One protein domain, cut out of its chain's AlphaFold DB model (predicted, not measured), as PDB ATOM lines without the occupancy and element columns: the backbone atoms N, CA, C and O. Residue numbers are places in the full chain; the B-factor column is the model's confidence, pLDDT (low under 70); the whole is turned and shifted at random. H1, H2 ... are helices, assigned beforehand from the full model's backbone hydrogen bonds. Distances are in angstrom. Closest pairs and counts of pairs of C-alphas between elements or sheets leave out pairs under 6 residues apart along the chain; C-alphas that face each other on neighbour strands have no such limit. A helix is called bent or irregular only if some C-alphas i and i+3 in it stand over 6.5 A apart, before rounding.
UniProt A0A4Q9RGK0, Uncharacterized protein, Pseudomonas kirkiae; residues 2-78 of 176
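AT A GLANCE: This is residues 2 to 78 of the 176 residues of an uncharacterized protein of Pseudomonas kirkiae (UniProt A0A4Q9RGK0). One long helix, H2, makes the spine of an elongated, loosely built domain: H4 packs on it side by side, and the short helices H1 and H5 pack on each other at the end of the spine where H2 begins. H3 lies near the other end of H2, and residues 34 to 39, of which 37 to 39 belong to H3, stick out there. The printed part has 77 residues, with five named helices in the order H1, H2, H3, H4, H5 and no named strand, and the class is all helix. The whole is loose, with a radius of gyration of the C-alphas of 15.0 A and spans of 44 by 25 by 15 A.

IN THESE COORDINATES: H2, residues 12 to 32, runs 31.0 A from C-alpha 12 at (7.251, -4.102, -24.960) to C-alpha 32 at (-3.982, 23.058, -15.189). H4, residues 49 to 61, is 18.4 A long. H1, residues 2 to 9, begins with C-alpha 2 at (-6.460, -3.988, -20.098) and is 10.7 A long. H5, residues 69 to 76, is 10.3 A long and ends with C-alpha 76 at (-5.087, -8.378, -24.017). H3, residues 37 to 43, is 10.0 A long; it is neither bent nor irregular, but only just: C-alphas 39 and 42 are 6.5 A apart.

HOW THE PARTS SIT: H2 and H4 touch, with the C-alphas of Glu 22 and Ala 55 closest at 5.1 A. They run opposite ways at a shallow tilt of 34 degrees, only just short of steep. H2 touches H1 with residues 13 to 17 alone; the closest C-alphas are those of Ile 7 and Met 13, 5.2 A apart. H1 and H2 form a helical hairpin, opposite ways at a shallow tilt of 24 degrees. H1 touches H5, closest at the C-alphas of Ala 6 and Ala 76, 4.3 A apart, and the two run the same way at a shallow tilt of 29 degrees. H2 and H3 are close but not clearly touching, with the C-alphas of Ser 32 and Arg 40 closest at 6.6 A. Among the pairs that stay apart are H2 and H5, and H3 and H4. In H1, H4 and H5 every O i to N i+4 pair is within hydrogen-bond range; in H2 it is 15 of 17, and in H3 1 of 3, beside 2 of 4 O i to N i+3 pairs.

THE WHOLE: The two C-alphas farthest apart, those of Leu 37 and Gly 77, are 44.0 A apart, while those of Phe 2 and Leu 78, the first and last printed, are 7.4 A apart. The printed part has no cut. The links H1 to H2, H2 to H3 and H3 to H4 are tight, and H4 to H5, with 7 residues between them, is short. The mean pLDDT of the printed part is 88.2, and no printed residue is under 70.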
ATOM      1  N   PHE A   2      -6.998  -3.801 -18.733       93.00
ATOM      2  CA  PHE A   2      -6.460  -3.988 -20.098       93.00
ATOM      3  C   PHE A   2      -4.958  -3.746 -20.251       93.00
ATOM      4  O   PHE A   2      -4.275  -4.576 -20.832       93.00
ATOM      5  N   ALA A   3      -4.440  -2.640 -19.707       92.75
ATOM      6  CA  ALA A   3      -3.015  -2.323 -19.776       92.75
ATOM      7  C   ALA A   3      -2.152  -3.430 -19.153       92.75
ATOM      8  O   ALA A   3      -1.197  -3.882 -19.768       92.75
ATOM      9  N   LEU A   4      -2.529  -3.909 -17.965       91.88
ATOM     10  CA  LEU A   4      -1.798  -4.962 -17.266       91.88
ATOM     11  C   LEU A   4      -1.844  -6.286 -18.040       91.88
ATOM     12  O   LEU A   4      -0.807  -6.907 -18.234       91.88
ATOM     13  N   ALA A   5      -3.022  -6.682 -18.531       93.25
ATOM     14  CA  ALA A   5      -3.179  -7.899 -19.327       93.25
ATOM     15  C   ALA A   5      -2.440  -7.821 -20.676       93.25
ATOM     16  O   ALA A   5      -1.869  -8.809 -21.129       93.25
ATOM     17  N   ALA A   6      -2.407  -6.645 -21.311       94.69
ATOM     18  CA  ALA A   6      -1.626  -6.414 -22.521       94.69
ATOM     19  C   ALA A   6      -0.118  -6.505 -22.243       94.69
ATOM     20  O   ALA A   6       0.592  -7.158 -22.997       94.69
ATOM     21  N   ILE A   7       0.357  -5.914 -21.141       95.00
ATOM     22  CA  ILE A   7       1.763  -5.983 -20.713       95.00
ATOM     23  C   ILE A   7       2.174  -7.418 -20.370       95.00
ATOM     24  O   ILE A   7       3.268  -7.840 -20.729       95.00
ATOM     25  N   ALA A   8       1.294  -8.181 -19.717       93.44
ATOM     26  CA  ALA A   8       1.534  -9.589 -19.410       93.44
ATOM     27  C   ALA A   8       1.720 -10.445 -20.675       93.44
ATOM     28  O   ALA A   8       2.450 -11.431 -20.644       93.44
ATOM     29  N   LYS A   9       1.071 -10.072 -21.786       93.81
ATOM     30  CA  LYS A   9       1.205 -10.756 -23.082       93.81
ATOM     31  C   LYS A   9       2.376 -10.248 -23.920       93.81
ATOM     32  O   LYS A   9       2.971 -11.029 -24.655       93.81
ATOM     33  N   ASP A  10       2.685  -8.961 -23.832       93.75
ATOM     34  CA  ASP A  10       3.768  -8.314 -24.569       93.75
ATOM     35  C   ASP A  10       4.451  -7.270 -23.679       93.75
ATOM     36  O   ASP A  10       3.950  -6.161 -23.476       93.75
ATOM     37  N   SER A  11       5.637  -7.604 -23.168       91.69
ATOM     38  CA  SER A  11       6.389  -6.731 -22.266       91.69
ATOM     39  C   SER A  11       6.827  -5.418 -22.919       91.69
ATOM     40  O   SER A  11       7.021  -4.427 -22.214       91.69
ATOM     41  N   SER A  12       6.940  -5.356 -24.255       91.44
ATOM     42  CA  SER A  12       7.251  -4.102 -24.960       91.44
ATOM     43  C   SER A  12       6.151  -3.051 -24.763       91.44
ATOM     44  O   SER A  12       6.411  -1.841 -24.801       91.44
ATOM     45  N   MET A  13       4.930  -3.498 -24.442       92.12
ATOM     46  CA  MET A  13       3.833  -2.605 -24.111       92.12
ATOM     47  C   MET A  13       4.041  -1.850 -22.807       92.12
ATOM     48  O   MET A  13       3.486  -0.763 -22.676       92.12
ATOM     49  N   ALA A  14       4.854  -2.352 -21.874       91.06
ATOM     50  CA  ALA A  14       5.146  -1.630 -20.638       91.06
ATOM     51  C   ALA A  14       5.874  -0.317 -20.947       91.06
ATOM     52  O   ALA A  14       5.450   0.753 -20.507       91.06
ATOM     53  N   GLU A  15       6.915  -0.379 -21.780       88.19
ATOM     54  CA  GLU A  15       7.656   0.810 -22.202       88.19
ATOM     55  C   GLU A  15       6.766   1.780 -22.971       88.19
ATOM     56  O   GLU A  15       6.786   2.988 -22.727       88.19
ATOM     57  N   ALA A  16       5.971   1.260 -23.905       89.12
ATOM     58  CA  ALA A  16       5.095   2.086 -24.716       89.12
ATOM     59  C   ALA A  16       3.997   2.751 -23.856       89.12
ATOM     60  O   ALA A  16       3.688   3.926 -24.066       89.12
ATOM     61  N   PHE A  17       3.467   2.046 -22.851       89.69
ATOM     62  CA  PHE A  17       2.500   2.570 -21.886       89.69
ATOM     63  C   PHE A  17       3.104   3.686 -21.030       89.69
ATOM     64  O   PHE A  17       2.535   4.776 -20.967       89.69
ATOM     65  N   VAL A  18       4.293   3.470 -20.457       88.44
ATOM     66  CA  VAL A  18       5.018   4.494 -19.685       88.44
ATOM     67  C   VAL A  18       5.279   5.732 -20.541       88.44
ATOM     68  O   VAL A  18       4.937   6.844 -20.143       88.44
ATOM     69  N   ARG A  19       5.779   5.548 -21.771       87.12
ATOM     70  CA  ARG A  19       6.014   6.649 -22.721       87.12
ATOM     71  C   ARG A  19       4.731   7.400 -23.076       87.12
ATOM     72  O   ARG A  19       4.763   8.614 -23.269       87.12
ATOM     73  N   SER A  20       3.592   6.712 -23.162       86.94
ATOM     74  CA  SER A  20       2.299   7.365 -23.399       86.94
ATOM     75  C   SER A  20       1.877   8.274 -22.234       86.94
ATOM     76  O   SER A  20       1.243   9.308 -22.470       86.94
ATOM     77  N   GLY A  21       2.310   7.960 -21.006       86.25
ATOM     78  CA  GLY A  21       2.076   8.765 -19.807       86.25
ATOM     79  C   GLY A  21       2.631  10.188 -19.915       86.25
ATOM     80  O   GLY A  21       1.975  11.136 -19.485       86.25
ATOM     81  N   GLU A  22       3.758  10.383 -20.601       84.75
ATOM     82  CA  GLU A  22       4.358  11.712 -20.811       84.75
ATOM     83  C   GLU A  22       3.437  12.660 -21.591       84.75
ATOM     84  O   GLU A  22       3.314  13.856 -21.298       84.75
ATOM     85  N   ARG A  23       2.684  12.124 -22.559       83.62
ATOM     86  CA  ARG A  23       1.670  12.904 -23.283       83.62
ATOM     87  C   ARG A  23       0.505  13.292 -22.377       83.62
ATOM     88  O   ARG A  23      -0.064  14.377 -22.535       83.62
ATOM     89  N   GLU A  24       0.139  12.425 -21.437       86.19
ATOM     90  CA  GLU A  24      -0.896  12.713 -20.449       86.19
ATOM     91  C   GLU A  24      -0.443  13.803 -19.475       86.19
ATOM     92  O   GLU A  24      -1.210  14.733 -19.214       86.19
ATOM     93  N   VAL A  25       0.812  13.756 -19.013       85.44
ATOM     94  CA  VAL A  25       1.427  14.816 -18.201       85.44
ATOM     95  C   VAL A  25       1.362  16.147 -18.943       85.44
ATOM     96  O   VAL A  25       0.805  17.110 -18.415       85.44
ATOM     97  N   LYS A  26       1.796  16.196 -20.210       85.19
ATOM     98  CA  LYS A  26       1.700  17.405 -21.047       85.19
ATOM     99  C   LYS A  26       0.270  17.951 -21.111       85.19
ATOM    100  O   LYS A  26       0.044  19.152 -20.936       85.19
ATOM    101  N   ARG A  27      -0.716  17.074 -21.331       87.12
ATOM    102  CA  ARG A  27      -2.140  17.444 -21.372       87.12
ATOM    103  C   ARG A  27      -2.628  17.972 -20.021       87.12
ATOM    104  O   ARG A  27      -3.365  18.956 -20.003       87.12
ATOM    105  N   LYS A  28      -2.228  17.352 -18.908       87.44
ATOM    106  CA  LYS A  28      -2.583  17.781 -17.545       87.44
ATOM    107  C   LYS A  28      -1.978  19.139 -17.207       87.44
ATOM    108  O   LYS A  28      -2.709  19.997 -16.731       87.44
ATOM    109  N   VAL A  29      -0.707  19.377 -17.534       87.19
ATOM    110  CA  VAL A  29      -0.064  20.686 -17.335       87.19
ATOM    111  C   VAL A  29      -0.728  21.769 -18.185       87.19
ATOM    112  O   VAL A  29      -0.922  22.890 -17.729       87.19
ATOM    113  N   PHE A  30      -1.116  21.461 -19.424       87.25
ATOM    114  CA  PHE A  30      -1.854  22.422 -20.242       87.25
ATOM    115  C   PHE A  30      -3.228  22.739 -19.635       87.25
ATOM    116  O   PHE A  30      -3.575  23.907 -19.471       87.25
ATOM    117  N   LYS A  31      -3.989  21.707 -19.245       87.81
ATOM    118  CA  LYS A  31      -5.302  21.869 -18.603       87.81
ATOM    119  C   LYS A  31      -5.214  22.594 -17.260       87.81
ATOM    120  O   LYS A  31      -6.113  23.368 -16.953       87.81
ATOM    121  N   SER A  32      -4.140  22.408 -16.493       87.12
ATOM    122  CA  SER A  32      -3.982  23.058 -15.189       87.12
ATOM    123  C   SER A  32      -3.845  24.576 -15.274       87.12
ATOM    124  O   SER A  32      -4.161  25.282 -14.317       87.12
ATOM    125  N   ARG A  33      -3.459  25.107 -16.440       85.25
ATOM    126  CA  ARG A  33      -3.461  26.553 -16.712       85.25
ATOM    127  C   ARG A  33      -4.869  27.145 -16.760       85.25
ATOM    128  O   ARG A  33      -5.003  28.346 -16.565       85.25
ATOM    129  N   LEU A  34      -5.881  26.316 -17.017       89.69
ATOM    130  CA  LEU A  34      -7.291  26.707 -17.054       89.69
ATOM    131  C   LEU A  34      -7.969  26.582 -15.682       89.69
ATOM    132  O   LEU A  34      -9.132  26.948 -15.539       89.69
ATOM    133  N   TRP A  35      -7.281  26.030 -14.679       89.25
ATOM    134  CA  TRP A  35      -7.844  25.862 -13.341       89.25
ATOM    135  C   TRP A  35      -7.831  27.172 -12.557       89.25
ATOM    136  O   TRP A  35      -6.990  28.048 -12.772       89.25
ATOM    137  N   SER A  36      -8.747  27.276 -11.592       90.50
ATOM    138  CA  SER A  36      -8.748  28.376 -10.630       90.50
ATOM    139  C   SER A  36      -7.464  28.381  -9.795       90.50
ATOM    140  O   SER A  36      -6.833  27.342  -9.572       90.50
ATOM    141  N   LEU A  37      -7.081  29.559  -9.295       87.75
ATOM    142  CA  LEU A  37      -5.846  29.729  -8.524       87.75
ATOM    143  C   LEU A  37      -5.800  28.798  -7.298       87.75
ATOM    144  O   LEU A  37      -4.774  28.178  -7.033       87.75
ATOM    145  N   ASN A  38      -6.937  28.620  -6.618       90.25
ATOM    146  CA  ASN A  38      -7.065  27.769  -5.429       90.25
ATOM    147  C   ASN A  38      -6.763  26.290  -5.712       90.25
ATOM    148  O   ASN A  38      -6.223  25.602  -4.851       90.25
ATOM    149  N   LEU A  39      -7.077  25.803  -6.917       85.50
ATOM    150  CA  LEU A  39      -6.762  24.436  -7.342       85.50
ATOM    151  C   LEU A  39      -5.329  24.312  -7.871       85.50
ATOM    152  O   LEU A  39      -4.713  23.253  -7.778       85.50
ATOM    153  N   ARG A  40      -4.786  25.397  -8.431       85.00
ATOM    154  CA  ARG A  40      -3.453  25.413  -9.034       85.00
ATOM    155  C   ARG A  40      -2.335  25.522  -7.997       85.00
ATOM    156  O   ARG A  40      -1.329  24.838  -8.147       85.00
ATOM    157  N   THR A  41      -2.496  26.340  -6.955       84.44
ATOM    158  CA  THR A  41      -1.443  26.622  -5.961       84.44
ATOM    159  C   THR A  41      -0.912  25.367  -5.252       84.44
ATOM    160  O   THR A  41       0.306  25.186  -5.245       84.44
ATOM    161  N   PRO A  42      -1.753  24.441  -4.744       86.00
ATOM    162  CA  PRO A  42      -1.263  23.216  -4.101       86.00
ATOM    163  C   PRO A  42      -0.531  22.266  -5.061       86.00
ATOM    164  O   PRO A  42       0.222  21.398  -4.629       86.00
ATOM    165  N   LEU A  43      -0.764  22.409  -6.369       83.75
ATOM    166  CA  LEU A  43      -0.259  21.518  -7.414       83.75
ATOM    167  C   LEU A  43       0.804  22.186  -8.298       83.75
ATOM    168  O   LEU A  43       1.233  21.601  -9.292       83.75
ATOM    169  N   ALA A  44       1.245  23.397  -7.948       79.44
ATOM    170  CA  ALA A  44       2.133  24.206  -8.778       79.44
ATOM    171  C   ALA A  44       3.492  23.531  -9.032       79.44
ATOM    172  O   ALA A  44       4.018  23.627 -10.138       79.44
ATOM    173  N   SER A  45       4.019  22.797  -8.047       80.25
ATOM    174  CA  SER A  45       5.259  22.021  -8.188       80.25
ATOM    175  C   SER A  45       5.107  20.808  -9.110       80.25
ATOM    176  O   SER A  45       6.053  20.450  -9.798       80.25
ATOM    177  N   ARG A  46       3.915  20.198  -9.166       80.06
ATOM    178  CA  ARG A  46       3.616  19.041 -10.031       80.06
ATOM    179  C   ARG A  46       3.329  19.419 -11.479       80.06
ATOM    180  O   ARG A  46       3.455  18.577 -12.359       80.06
ATOM    181  N   PHE A  47       2.891  20.652 -11.723       82.50
ATOM    182  CA  PHE A  47       2.522  21.126 -13.055       82.50
ATOM    183  C   PHE A  47       3.261  22.412 -13.422       82.50
ATOM    184  O   PHE A  47       2.659  23.384 -13.893       82.50
ATOM    185  N   SER A  48       4.569  22.424 -13.175       82.94
ATOM    186  CA  SER A  48       5.431  23.552 -13.505       82.94
ATOM    187  C   SER A  48       5.719  23.611 -15.013       82.94
ATOM    188  O   SER A  48       5.489  22.660 -15.770       82.94
ATOM    189  N   SER A  49       6.241  24.750 -15.474       83.00
ATOM    190  CA  SER A  49       6.743  24.884 -16.848       83.00
ATOM    191  C   SER A  49       7.936  23.964 -17.127       83.00
ATOM    192  O   SER A  49       8.139  23.573 -18.271       83.00
ATOM    193  N   GLU A  50       8.701  23.613 -16.093       87.31
ATOM    194  CA  GLU A  50       9.826  22.681 -16.181       87.31
ATOM    195  C   GLU A  50       9.324  21.257 -16.430       87.31
ATOM    196  O   GLU A  50       9.697  20.660 -17.435       87.31
ATOM    197  N   THR A  51       8.336  20.793 -15.656       84.06
ATOM    198  CA  THR A  51       7.675  19.493 -15.873       84.06
ATOM    199  C   THR A  51       7.055  19.386 -17.269       84.06
ATOM    200  O   THR A  51       7.083  18.330 -17.896       84.06
ATOM    201  N   PHE A  52       6.496  20.482 -17.796       85.62
ATOM    202  CA  PHE A  52       5.994  20.505 -19.173       85.62
ATOM    203  C   PHE A  52       7.107  20.287 -20.197       85.62
ATOM    204  O   PHE A  52       6.911  19.549 -21.162       85.62
ATOM    205  N   LYS A  53       8.240  20.970 -20.012       87.69
ATOM    206  CA  LYS A  53       9.373  20.912 -20.931       87.69
ATOM    207  C   LYS A  53      10.009  19.524 -20.916       87.69
ATOM    208  O   LYS A  53      10.215  18.958 -21.981       87.69
ATOM    209  N   GLU A  54      10.210  18.949 -19.732       87.75
ATOM    210  CA  GLU A  54      10.692  17.575 -19.562       87.75
ATOM    211  C   GLU A  54       9.783  16.572 -20.283       87.75
ATOM    212  O   GLU A  54      10.248  15.830 -21.148       87.75
ATOM    213  N   ALA A  55       8.472  16.611 -20.020       85.19
ATOM    214  CA  ALA A  55       7.514  15.721 -20.677       85.19
ATOM    215  C   ALA A  55       7.482  15.919 -22.205       85.19
ATOM    216  O   ALA A  55       7.306  14.967 -22.970       85.19
ATOM    217  N   GLU A  56       7.650  17.155 -22.688       86.56
ATOM    218  CA  GLU A  56       7.731  17.445 -24.119       86.56
ATOM    219  C   GLU A  56       9.004  16.880 -24.763       86.56
ATOM    220  O   GLU A  56       8.925  16.295 -25.848       86.56
ATOM    221  N   ASP A  57      10.153  17.030 -24.108       89.25
ATOM    222  CA  ASP A  57      11.439  16.540 -24.596       89.25
ATOM    223  C   ASP A  57      11.472  15.003 -24.601       89.25
ATOM    224  O   ASP A  57      11.876  14.388 -25.596       89.25
ATOM    225  N   VAL A  58      10.937  14.357 -23.559       85.31
ATOM    226  CA  VAL A  58      10.780  12.894 -23.518       85.31
ATOM    227  C   VAL A  58       9.816  12.421 -24.607       85.31
ATOM    228  O   VAL A  58      10.127  11.482 -25.342       85.31
ATOM    229  N   ALA A  59       8.670  13.081 -24.798       83.31
ATOM    230  CA  ALA A  59       7.716  12.692 -25.839       83.31
ATOM    231  C   ALA A  59       8.303  12.808 -27.261       83.31
ATOM    232  O   ALA A  59       8.006  11.966 -28.115       83.31
ATOM    233  N   LYS A  60       9.142  13.824 -27.520       85.50
ATOM    234  CA  LYS A  60       9.834  14.012 -28.809       85.50
ATOM    235  C   LYS A  60      10.902  12.946 -29.050       85.50
ATOM    236  O   LYS A  60      10.950  12.369 -30.134       85.50
ATOM    237  N   THR A  61      11.736  12.674 -28.050       86.06
ATOM    238  CA  THR A  61      12.864  11.733 -28.167       86.06
ATOM    239  C   THR A  61      12.408  10.280 -28.264       86.06
ATOM    240  O   THR A  61      12.934   9.513 -29.067       86.06
ATOM    241  N   THR A  62      11.379   9.902 -27.507       80.12
ATOM    242  CA  THR A  62      10.915   8.506 -27.419       80.12
ATOM    243  C   THR A  62       9.948   8.093 -28.529       80.12
ATOM    244  O   THR A  62       9.511   6.940 -28.554       80.12
ATOM    245  N   LYS A  63       9.579   9.015 -29.434       80.06
ATOM    246  CA  LYS A  63       8.479   8.836 -30.401       80.06
ATOM    247  C   LYS A  63       7.222   8.268 -29.730       80.06
ATOM    248  O   LYS A  63       6.526   7.439 -30.319       80.06
ATOM    249  N   ALA A  64       6.945   8.692 -28.491       79.12
ATOM    250  CA  ALA A  64       5.805   8.213 -27.721       79.12
ATOM    251  C   ALA A  64       4.552   8.316 -28.587       79.12
ATOM    252  O   ALA A  64       4.272   9.401 -29.095       79.12
ATOM    253  N   ARG A  65       3.817   7.218 -28.785       85.12
ATOM    254  CA  ARG A  65       2.502   7.221 -29.443       85.12
ATOM    255  C   ARG A  65       1.411   7.110 -28.387       85.12
ATOM    256  O   ARG A  65       1.647   6.569 -27.311       85.12
ATOM    257  N   ASN A  66       0.220   7.619 -28.692       85.31
ATOM    258  CA  ASN A  66      -0.937   7.279 -27.872       85.31
ATOM    259  C   ASN A  66      -1.280   5.820 -28.139       85.31
ATOM    260  O   ASN A  66      -1.403   5.434 -29.299       85.31
ATOM    261  N   ILE A  67      -1.438   5.055 -27.069       89.88
ATOM    262  CA  ILE A  67      -2.026   3.724 -27.118       89.88
ATOM    263  C   ILE A  67      -3.442   3.889 -26.591       89.88
ATOM    264  O   ILE A  67      -3.635   4.414 -25.491       89.88
ATOM    265  N   SER A  68      -4.433   3.522 -27.392       92.00
ATOM    266  CA  SER A  68      -5.825   3.608 -26.956       92.00
ATOM    267  C   SER A  68      -6.171   2.451 -26.016       92.00
ATOM    268  O   SER A  68      -5.547   1.389 -26.047       92.00
ATOM    269  N   THR A  69      -7.200   2.636 -25.187       92.25
ATOM    270  CA  THR A  69      -7.745   1.548 -24.362       92.25
ATOM    271  C   THR A  69      -8.195   0.365 -25.224       92.25
ATOM    272  O   THR A  69      -7.960  -0.779 -24.848       92.25
ATOM    273  N   GLU A  70      -8.770   0.631 -26.402       95.00
ATOM    274  CA  GLU A  70      -9.164  -0.404 -27.366       95.00
ATOM    275  C   GLU A  70      -7.959  -1.210 -27.872       95.00
ATOM    276  O   GLU A  70      -8.016  -2.436 -27.928       95.00
ATOM    277  N   GLU A  71      -6.851  -0.546 -28.220       95.25
ATOM    278  CA  GLU A  71      -5.626  -1.231 -28.644       95.25
ATOM    279  C   GLU A  71      -5.099  -2.159 -27.544       95.25
ATOM    280  O   GLU A  71      -4.753  -3.308 -27.820       95.25
ATOM    281  N   MET A  72      -5.093  -1.699 -26.287       95.44
ATOM    282  CA  MET A  72      -4.710  -2.545 -25.152       95.44
ATOM    283  C   MET A  72      -5.685  -3.707 -24.962       95.44
ATOM    284  O   MET A  72      -5.251  -4.817 -24.678       95.44
ATOM    285  N   ALA A  73      -6.987  -3.484 -25.146       95.19
ATOM    286  CA  ALA A  73      -7.986  -4.542 -25.053       95.19
ATOM    287  C   ALA A  73      -7.795  -5.613 -26.138       95.19
ATOM    288  O   ALA A  73      -7.856  -6.804 -25.833       95.19
ATOM    289  N   LYS A  74      -7.496  -5.211 -27.380       96.25
ATOM    290  CA  LYS A  74      -7.161  -6.131 -28.480       96.25
ATOM    291  C   LYS A  74      -5.939  -6.976 -28.149       96.25
ATOM    292  O   LYS A  74      -6.014  -8.199 -28.221       96.25
ATOM    293  N   LEU A  75      -4.848  -6.347 -27.710       95.44
ATOM    294  CA  LEU A  75      -3.629  -7.058 -27.308       95.44
ATOM    295  C   LEU A  75      -3.878  -7.999 -26.125       95.44
ATOM    296  O   LEU A  75      -3.422  -9.140 -26.127       95.44
ATOM    297  N   ALA A  76      -4.676  -7.563 -25.151       94.25
ATOM    298  CA  ALA A  76      -5.087  -8.378 -24.017       94.25
ATOM    299  C   ALA A  76      -5.996  -9.558 -24.413       94.25
ATOM    300  O   ALA A  76      -6.180 -10.470 -23.609       94.25
ATOM    301  N   GLY A  77      -6.529  -9.616 -25.640       93.94
ATOM    302  CA  GLY A  77      -7.540 -10.602 -26.043       93.94
ATOM    303  C   GLY A  77      -8.880 -10.396 -25.330       93.94
ATOM    304  O   GLY A  77      -9.580 -11.358 -25.046       93.94
ATOM    305  N   LEU A  78      -9.196  -9.147 -24.989       94.00
ATOM    306  CA  LEU A  78     -10.390  -8.725 -24.251       94.00
ATOM    307  C   LEU A  78     -11.190  -7.687 -25.048       94.00
ATOM    308  O   LEU A  78     -11.842  -6.817 -24.472       94.00
TER     309      LEU A  78